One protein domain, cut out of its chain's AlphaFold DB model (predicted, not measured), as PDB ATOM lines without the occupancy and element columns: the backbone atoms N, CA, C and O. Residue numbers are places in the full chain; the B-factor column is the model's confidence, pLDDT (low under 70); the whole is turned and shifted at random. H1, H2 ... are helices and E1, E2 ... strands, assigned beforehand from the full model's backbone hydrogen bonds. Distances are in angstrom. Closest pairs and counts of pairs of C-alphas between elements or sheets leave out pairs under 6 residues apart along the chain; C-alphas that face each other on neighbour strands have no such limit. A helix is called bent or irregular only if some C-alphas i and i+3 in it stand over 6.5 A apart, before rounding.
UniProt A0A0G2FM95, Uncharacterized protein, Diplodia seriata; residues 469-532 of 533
ATOM      1  N   ARG A 469     -26.443  43.985 -27.329       75.50
ATOM      2  CA  ARG A 469     -24.986  44.182 -27.229       75.50
ATOM      3  C   ARG A 469     -24.460  44.265 -25.792       75.50
ATOM      4  O   ARG A 469     -23.277  44.029 -25.576       75.50
ATOM      5  N   ASP A 470     -25.335  44.570 -24.838       78.81
ATOM      6  CA  ASP A 470     -24.972  44.820 -23.444       78.81
ATOM      7  C   ASP A 470     -25.359  43.649 -22.522       78.81
ATOM      8  O   ASP A 470     -25.218  43.760 -21.306       78.81
ATOM      9  N   ILE A 471     -25.837  42.529 -23.086       85.25
ATOM     10  CA  ILE A 471     -26.304  41.360 -22.331       85.25
ATOM     11  C   ILE A 471     -25.162  40.353 -22.119       85.25
ATOM     12  O   ILE A 471     -24.612  39.792 -23.067       85.25
ATOM     13  N   GLU A 472     -24.850  40.052 -20.858       86.69
ATOM     14  CA  GLU A 472     -23.920  38.992 -20.465       86.69
ATOM     15  C   GLU A 472     -24.621  37.918 -19.629       86.69
ATOM     16  O   GLU A 472     -25.190  38.194 -18.573       86.69
ATOM     17  N   CYS A 473     -24.549  36.661 -20.073       89.25
ATOM     18  CA  CYS A 473     -25.045  35.526 -19.299       89.25
ATOM     19  C   CYS A 473     -23.918  34.853 -18.519       89.25
ATOM     20  O   CYS A 473     -22.866  34.541 -19.078       89.25
ATOM     21  N   SER A 474     -24.150  34.567 -17.238       89.44
ATOM     22  CA  SER A 474     -23.189  33.830 -16.417       89.44
ATOM     23  C   SER A 474     -23.860  32.854 -15.452       89.44
ATOM     24  O   SER A 474     -24.990  33.043 -14.999       89.44
ATOM     25  N   ILE A 475     -23.131  31.787 -15.116       87.25
ATOM     26  CA  ILE A 475     -23.505  30.850 -14.056       87.25
ATOM     27  C   ILE A 475     -22.558  31.095 -12.885       87.25
ATOM     28  O   ILE A 475     -21.360  30.824 -12.985       87.25
ATOM     29  N   SER A 476     -23.076  31.578 -11.757       77.75
ATOM     30  CA  SER A 476     -22.270  31.660 -10.535       77.75
ATOM     31  C   SER A 476     -22.018  30.261  -9.963       77.75
ATOM     32  O   SER A 476     -22.862  29.372 -10.067       77.75
ATOM     33  N   GLY A 477     -20.854  30.043  -9.346       70.75
ATOM     34  CA  GLY A 477     -20.370  28.715  -8.945       70.75
ATOM     35  C   GLY A 477     -21.298  27.925  -8.008       70.75
ATOM     36  O   GLY A 477     -21.272  26.694  -8.029       70.75
ATOM     37  N   SER A 478     -22.154  28.598  -7.235       65.06
ATOM     38  CA  SER A 478     -23.170  27.968  -6.376       65.06
ATOM     39  C   SER A 478     -24.430  27.509  -7.131       65.06
ATOM     40  O   SER A 478     -25.143  26.641  -6.636       65.06
ATOM     41  N   LEU A 479     -24.675  28.026  -8.339       64.12
ATOM     42  CA  LEU A 479     -25.877  27.800  -9.160       64.12
ATOM     43  C   LEU A 479     -25.726  26.667 -10.187       64.12
ATOM     44  O   LEU A 479     -26.566  26.467 -11.064       64.12
ATOM     45  N   LYS A 480     -24.653  25.874 -10.083       75.19
ATOM     46  CA  LYS A 480     -24.536  24.630 -10.857       75.19
ATOM     47  C   LYS A 480     -25.568  23.586 -10.430       75.19
ATOM     48  O   LYS A 480     -25.905  22.719 -11.227       75.19
ATOM     49  N   LYS A 481     -26.057  23.668  -9.190       83.12
ATOM     50  CA  LYS A 481     -27.090  22.775  -8.662       83.12
ATOM     51  C   LYS A 481     -28.480  23.354  -8.930       83.12
ATOM     52  O   LYS A 481     -28.628  24.575  -8.846       83.12
ATOM     53  N   PRO A 482     -29.482  22.505  -9.203       87.38
ATOM     54  CA  PRO A 482     -30.854  22.966  -9.310       87.38
ATOM     55  C   PRO A 482     -31.314  23.595  -7.986       87.38
ATOM     56  O   PRO A 482     -31.002  23.100  -6.898       87.38
ATOM     57  N   ALA A 483     -32.047  24.699  -8.086       87.31
ATOM     58  CA  ALA A 483     -32.808  25.289  -6.995       87.31
ATOM     59  C   ALA A 483     -34.215  24.678  -6.981       87.31
ATOM     60  O   ALA A 483     -34.715  24.246  -8.012       87.31
ATOM     61  N   LYS A 484     -34.874  24.625  -5.822       89.31
ATOM     62  CA  LYS A 484     -36.275  24.191  -5.756       89.31
ATOM     63  C   LYS A 484     -37.189  25.403  -5.799       89.31
ATOM     64  O   LYS A 484     -36.955  26.344  -5.042       89.31
ATOM     65  N   ALA A 485     -38.234  25.325  -6.616       85.62
ATOM     66  CA  ALA A 485     -39.293  26.319  -6.672       85.62
ATOM     67  C   ALA A 485     -39.877  26.558  -5.267       85.62
ATOM     68  O   ALA A 485     -40.288  25.616  -4.568       85.62
ATOM     69  N   GLY A 486     -39.841  27.817  -4.844       79.50
ATOM     70  CA  GLY A 486     -40.393  28.324  -3.600       79.50
ATOM     71  C   GLY A 486     -41.898  28.572  -3.692       79.50
ATOM     72  O   GLY A 486     -42.545  28.288  -4.689       79.50
ATOM     73  N   VAL A 487     -42.475  29.111  -2.617       70.06
ATOM     74  CA  VAL A 487     -43.923  29.409  -2.548       70.06
ATOM     75  C   VAL A 487     -44.313  30.601  -3.433       70.06
ATOM     76  O   VAL A 487     -45.474  30.730  -3.798       70.06
ATOM     77  N   MET A 488     -43.348  31.454  -3.787       63.69
ATOM     78  CA  MET A 488     -43.552  32.623  -4.655       63.69
ATOM     79  C   MET A 488     -43.461  32.269  -6.147       63.69
ATOM     80  O   MET A 488     -43.748  33.097  -7.011       63.69
ATOM     81  N   ASP A 489     -43.077  31.034  -6.462       71.12
ATOM     82  CA  ASP A 489     -43.030  30.555  -7.828       71.12
ATOM     83  C   ASP A 489     -44.397  29.942  -8.165       71.12
ATOM     84  O   ASP A 489     -44.811  28.981  -7.529       71.12
ATOM     85  N   ASP A 490     -45.105  30.468  -9.173       72.06
ATOM     86  CA  ASP A 490     -46.262  29.830  -9.857       72.06
ATOM     87  C   ASP A 490     -45.983  28.428 -10.458       72.06
ATOM     88  O   ASP A 490     -46.629  28.001 -11.414       72.06
ATOM     89  N   LEU A 491     -45.005  27.701  -9.928       74.06
ATOM     90  CA  LEU A 491     -44.674  26.333 -10.279       74.06
ATOM     91  C   LEU A 491     -44.993  25.414  -9.096       74.06
ATOM     92  O   LEU A 491     -44.914  25.833  -7.938       74.06
ATOM     93  N   PRO A 492     -45.325  24.137  -9.347       82.38
ATOM     94  CA  PRO A 492     -45.543  23.176  -8.279       82.38
ATOM     95  C   PRO A 492     -44.366  23.169  -7.299       82.38
ATOM     96  O   PRO A 492     -43.197  23.099  -7.695       82.38
ATOM     97  N   ARG A 493     -44.673  23.241  -6.002       82.62
ATOM     98  CA  ARG A 493     -43.655  23.312  -4.953       82.62
ATOM     99  C   ARG A 493     -42.697  22.124  -5.063       82.62
ATOM    100  O   ARG A 493     -43.129  20.974  -5.059       82.62
ATOM    101  N   GLY A 494     -41.397  22.409  -5.106       82.75
ATOM    102  CA  GLY A 494     -40.366  21.381  -5.253       82.75
ATOM    103  C   GLY A 494     -39.959  21.062  -6.692       82.75
ATOM    104  O   GLY A 494     -39.084  20.216  -6.857       82.75
ATOM    105  N   THR A 495     -40.522  21.749  -7.692       88.31
ATOM    106  CA  THR A 495     -40.005  21.726  -9.072       88.31
ATOM    107  C   THR A 495     -38.544  22.171  -9.080       88.31
ATOM    108  O   THR A 495     -38.193  23.152  -8.424       88.31
ATOM    109  N   GLU A 496     -37.686  21.434  -9.781       91.44
ATOM    110  CA  GLU A 496     -36.281  21.801  -9.946       91.44
ATOM    111  C   GLU A 496     -36.143  22.895 -11.004       91.44
ATOM    112  O   GLU A 496     -36.726  22.824 -12.081       91.44
ATOM    113  N   LEU A 497     -35.380  23.924 -10.666       90.94
ATOM    114  CA  LEU A 497     -35.131  25.104 -11.472       90.94
ATOM    115  C   LEU A 497     -33.631  25.273 -11.658       90.94
ATOM    116  O   LEU A 497     -32.849  25.071 -10.729       90.94
ATOM    117  N   TYR A 498     -33.226  25.685 -12.851       92.19
ATOM    118  CA  TYR A 498     -31.828  25.852 -13.223       92.19
ATOM    119  C   TYR A 498     -31.527  27.339 -13.395       92.19
ATOM    120  O   TYR A 498     -31.678  27.873 -14.497       92.19
ATOM    121  N   PRO A 499     -31.129  28.029 -12.313       90.75
ATOM    122  CA  PRO A 499     -30.898  29.461 -12.347       90.75
ATOM    123  C   PRO A 499     -29.662  29.844 -13.169       90.75
ATOM    124  O   PRO A 499     -28.670  29.105 -13.223       90.75
ATOM    125  N   PHE A 500     -29.722  31.026 -13.773       91.94
ATOM    126  CA  PHE A 500     -28.620  31.704 -14.449       91.94
ATOM    127  C   PHE A 500     -28.796  33.224 -14.354       91.94
ATOM    128  O   PHE A 500     -29.909  33.730 -14.208       91.94
ATOM    129  N   PHE A 501     -27.685  33.953 -14.402       90.44
ATOM    130  CA  PHE A 501     -27.699  35.409 -14.362       90.44
ATOM    131  C   PHE A 501     -27.655  35.989 -15.767       90.44
ATOM    132  O   PHE A 501     -26.913  35.497 -16.619       90.44
ATOM    133  N   VAL A 502     -28.407  37.065 -15.970       89.38
ATOM    134  CA  VAL A 502     -28.379  37.906 -17.164       89.38
ATOM    135  C   VAL A 502     -28.054  39.327 -16.720       89.38
ATOM    136  O   VAL A 502     -28.856  39.975 -16.054       89.38
ATOM    137  N   GLN A 503     -26.854  39.798 -17.029       89.25
ATOM    138  CA  GLN A 503     -26.388  41.138 -16.699       89.25
ATOM    139  C   GLN A 503     -26.570  42.058 -17.904       89.25
ATOM    140  O   GLN A 503     -26.142  41.707 -18.996       89.25
ATOM    141  N   ALA A 504     -27.178  43.226 -17.705       86.00
ATOM    142  CA  ALA A 504     -27.302  44.261 -18.725       86.00
ATOM    143  C   ALA A 504     -27.289  45.658 -18.093       86.00
ATOM    144  O   ALA A 504     -27.932  45.876 -17.067       86.00
ATOM    145  N   GLU A 505     -26.530  46.590 -18.681       82.00
ATOM    146  CA  GLU A 505     -26.453  48.008 -18.268       82.00
ATOM    147  C   GLU A 505     -26.295  48.223 -16.744       82.00
ATOM    148  O   GLU A 505     -26.935  49.071 -16.126       82.00
ATOM    149  N   GLY A 506     -25.442  47.415 -16.105       82.19
ATOM    150  CA  GLY A 506     -25.175  47.510 -14.663       82.19
ATOM    151  C   GLY A 506     -26.239  46.872 -13.766       82.19
ATOM    152  O   GLY A 506     -26.114  46.931 -12.544       82.19
ATOM    153  N   THR A 507     -27.241  46.215 -14.349       82.12
ATOM    154  CA  THR A 507     -28.259  45.471 -13.615       82.12
ATOM    155  C   THR A 507     -28.118  43.974 -13.845       82.12
ATOM    156  O   THR A 507     -27.832  43.534 -14.953       82.12
ATOM    157  N   VAL A 508     -28.307  43.177 -12.793       84.88
ATOM    158  CA  VAL A 508     -28.217  41.714 -12.853       84.88
ATOM    159  C   VAL A 508     -29.604  41.134 -12.625       84.88
ATOM    160  O   VAL A 508     -30.217  41.380 -11.593       84.88
ATOM    161  N   HIS A 509     -30.087  40.365 -13.592       84.06
ATOM    162  CA  HIS A 509     -31.335  39.624 -13.520       84.06
ATOM    163  C   HIS A 509     -31.046  38.162 -13.197       84.06
ATOM    164  O   HIS A 509     -30.191  37.541 -13.829       84.06
ATOM    165  N   LEU A 510     -31.772  37.600 -12.233       86.75
ATOM    166  CA  LEU A 510     -31.772  36.165 -11.977       86.75
ATOM    167  C   LEU A 510     -32.959  35.531 -12.707       86.75
ATOM    168  O   LEU A 510     -34.113  35.803 -12.376       86.75
ATOM    169  N   LEU A 511     -32.656  34.693 -13.695       88.50
ATOM    170  CA  LEU A 511     -33.625  33.886 -14.430       88.50
ATOM    171  C   LEU A 511     -33.449  32.416 -14.060       88.50
ATOM    172  O   LEU A 511     -32.395  32.013 -13.566       88.50
ATOM    173  N   ALA A 512     -34.466  31.599 -14.320       87.50
ATOM    174  CA  ALA A 512     -34.380  30.158 -14.142       87.50
ATOM    175  C   ALA A 512     -35.075  29.409 -15.279       87.50
ATOM    176  O   ALA A 512     -36.187  29.756 -15.665       87.50
ATOM    177  N   ALA A 513     -34.408  28.371 -15.783       88.94
ATOM    178  CA  ALA A 513     -34.976  27.434 -16.747       88.94
ATOM    179  C   ALA A 513     -35.578  26.215 -16.034       88.94
ATOM    180  O   ALA A 513     -35.184  25.884 -14.911       88.94
ATOM    181  N   SER A 514     -36.493  25.520 -16.705       86.62
ATOM    182  CA  SER A 514     -37.125  24.302 -16.185       86.62
ATOM    183  C   SER A 514     -36.197  23.084 -16.241       86.62
ATOM    184  O   SER A 514     -36.341  22.148 -15.457       86.62
ATOM    185  N   THR A 515     -35.207  23.103 -17.139       89.94
ATOM    186  CA  THR A 515     -34.219  22.030 -17.294       89.94
ATOM    187  C   THR A 515     -32.807  22.577 -17.504       89.94
ATOM    188  O   THR A 515     -32.605  23.722 -17.913       89.94
ATOM    189  N   GLU A 516     -31.794  21.742 -17.256       90.94
ATOM    190  CA  GLU A 516     -30.404  22.104 -17.549       90.94
ATOM    191  C   GLU A 516     -30.155  22.305 -19.053       90.94
ATOM    192  O   GLU A 516     -29.355  23.166 -19.425       90.94
ATOM    193  N   GLY A 517     -30.828  21.516 -19.899       89.56
ATOM    194  CA  GLY A 517     -30.751  21.632 -21.356       89.56
ATOM    195  C   GLY A 517     -31.264  22.986 -21.830       89.56
ATOM    196  O   GLY A 517     -30.521  23.719 -22.473       89.56
ATOM    197  N   GLU A 518     -32.463  23.366 -21.388       88.38
ATOM    198  CA  GLU A 518     -33.065  24.666 -21.694       88.38
ATOM    199  C   GLU A 518     -32.179  25.828 -21.212       88.38
ATOM    200  O   GLU A 518     -31.937  26.775 -21.956       88.38
ATOM    201  N   ARG A 519     -31.608  25.749 -19.997       92.56
ATOM    202  CA  ARG A 519     -30.645  26.761 -19.520       92.56
ATOM    203  C   ARG A 519     -29.471  26.917 -20.490       92.56
ATOM    204  O   ARG A 519     -29.044  28.039 -20.747       92.56
ATOM    205  N   ARG A 520     -28.912  25.801 -20.974       91.06
ATOM    206  CA  ARG A 520     -27.783  25.802 -21.914       91.06
ATOM    207  C   ARG A 520     -28.173  26.456 -23.233       91.06
ATOM    208  O   ARG A 520     -27.463  27.349 -23.668       91.06
ATOM    209  N   GLU A 521     -29.324  26.089 -23.786       88.69
ATOM    210  CA  GLU A 521     -29.858  26.676 -25.019       88.69
ATOM    211  C   GLU A 521     -30.031  28.196 -24.907       88.69
ATOM    212  O   GLU A 521     -29.585  28.925 -25.790       88.69
ATOM    213  N   TRP A 522     -30.585  28.694 -23.795       88.44
ATOM    214  CA  TRP A 522     -30.699  30.136 -23.549       88.44
ATOM    215  C   TRP A 522     -29.340  30.839 -23.498       88.44
ATOM    216  O   TRP A 522     -29.166  31.898 -24.102       88.44
ATOM    217  N   MET A 523     -28.365  30.268 -22.787       89.06
ATOM    218  CA  MET A 523     -27.025  30.858 -22.695       89.06
ATOM    219  C   MET A 523     -26.303  30.850 -24.044       89.06
ATOM    220  O   MET A 523     -25.687  31.854 -24.400       89.06
ATOM    221  N   ASP A 524     -26.398  29.751 -24.791       90.69
ATOM    222  CA  ASP A 524     -25.785  29.606 -26.111       90.69
ATOM    223  C   ASP A 524     -26.419  30.583 -27.109       90.69
ATOM    224  O   ASP A 524     -25.703  31.240 -27.864       90.69
ATOM    225  N   ALA A 525     -27.745  30.763 -27.061       86.88
ATOM    226  CA  ALA A 525     -28.448  31.746 -27.877       86.88
ATOM    227  C   ALA A 525     -27.951  33.171 -27.589       86.88
ATOM    228  O   ALA A 525     -27.559  33.882 -28.513       86.88
ATOM    229  N   VAL A 526     -27.880  33.581 -26.316       86.94
ATOM    230  CA  VAL A 526     -27.390  34.923 -25.950       86.94
ATOM    231  C   VAL A 526     -25.930  35.124 -26.378       86.94
ATOM    232  O   VAL A 526     -25.583  36.170 -26.930       86.94
ATOM    233  N   GLN A 527     -25.073  34.117 -26.187       87.00
ATOM    234  CA  GLN A 527     -23.673  34.176 -26.621       87.00
ATOM    235  C   GLN A 527     -23.535  34.243 -28.147       87.00
ATOM    236  O   GLN A 527     -22.707  35.006 -28.649       87.00
ATOM    237  N   SER A 528     -24.353  33.491 -28.886       86.19
ATOM    238  CA  SER A 528     -24.339  33.486 -30.350       86.19
ATOM    239  C   SER A 528     -24.703  34.850 -30.924       86.19
ATOM    240  O   SER A 528     -24.087  35.279 -31.897       86.19
ATOM    241  N   VAL A 529     -25.676  35.548 -30.331       81.31
ATOM    242  CA  VAL A 529     -26.058  36.883 -30.812       81.31
ATOM    243  C   VAL A 529     -24.967  37.913 -30.500       81.31
ATOM    244  O   VAL A 529     -24.687  38.775 -31.328       81.31
ATOM    245  N   ARG A 530     -24.272  37.785 -29.361       80.44
ATOM    246  CA  ARG A 530     -23.119  38.639 -29.024       80.44
ATOM    247  C   ARG A 530     -21.949  38.463 -29.997       80.44
ATOM    248  O   ARG A 530     -21.254  39.430 -30.291       80.44
ATOM    249  N   GLY A 531     -21.709  37.239 -30.467       74.25
ATOM    250  CA  GLY A 531     -20.608  36.927 -31.383       74.25
ATOM    251  C   GLY A 531     -20.843  37.331 -32.844       74.25
ATOM    252  O   GLY A 531     -19.885  37.338 -33.613       74.25
ATOM    253  N   GLY A 532     -22.088  37.634 -33.230       65.94
ATOM    254  CA  GLY A 532     -22.482  37.928 -34.616       65.94
ATOM    255  C   GLY A 532     -22.708  39.407 -34.950       65.94
ATOM    256  O   GLY A 532     -23.210  39.686 -36.037       65.94
TER     257      GLY A 532
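This is residues 469 to 532 of the 533 residues of an uncharacterized protein of Diplodia seriata (UniProt A0A0G2FM95). A twisted antiparallel sheet of three strands, made mostly of the long hairpin E2 and E3 with the short E1 along the other edge of E2, is covered on one face by one long helix, H2, which runs along the strands. The long link of residues 481 to 495 loops out beyond the first end of E2, and the four-residue H1 only grazes the sheet. The printed part has 64 residues with two named helices and three named strands, in the order E1, H1, E2, E3, H2; the sheet's order is E1, E2, E3 and the class is mixed, helices and strands. The whole is only just compact, close to loose, with a radius of gyration of the C-alphas of 12.6 A, and it is elongated, spanning 39 by 24 by 22 A.

E2, residues 496 to 504, is the longest strand at 25.7 A, starting at C-alpha 496 at (-36.281, 21.801, -9.946). E3, residues 507 to 513, measures 19.5 A, and E1, residues 472 to 474, 6.6 A from C-alpha 472 at (-23.920, 38.992, -20.465). H2, residues 516 to 531, measures 22.5 A and ends at C-alpha 531 at (-20.608, 36.927, -31.383). H1, residues 477 to 480, measures 6.1 A between its end C-alphas and is neither bent nor irregular, but only just.

The sheet is only just strongly twisted, its C-alphas lying up to 4.0 A off its best plane, and E1 and E3 are its edge strands. The hairpin E2 and E3 is antiparallel at 154 degrees, with N 500 and O 511 within hydrogen-bond range at 2.9 A. E1 and E2 are antiparallel at 146 degrees, with N 472 and O 503 at 2.8 A. H2 is on the sheet at a height of 9.4 A, over E1 and E2, and its line stands at 4 degrees to E2 on the local plane. Its closest C-alphas to E1 are those of Met 523 and Cys 473, 6.1 A apart. H1 only grazes the sheet with residues 478 to 480; the C-alphas of Leu 479 and Pro 499 in E2, 6.2 A apart, are the closest. H1 and H2 are apart. Every O i to N i+4 pair in H2 is within hydrogen-bond range, and H1 is too short for such a pair.

The C-alphas farthest apart are those of Val 487 and Gly 532, at 39.5 A. The printed part has no cut. The link from H1 to E2, 15 residues, is long, and in it residues 483 to 484 pair antiparallel with residues 496 to 497 of E2; the other three links are tight. The mean pLDDT of the printed part is 83.7, with residues 478 to 479, 488 and 532 under 70.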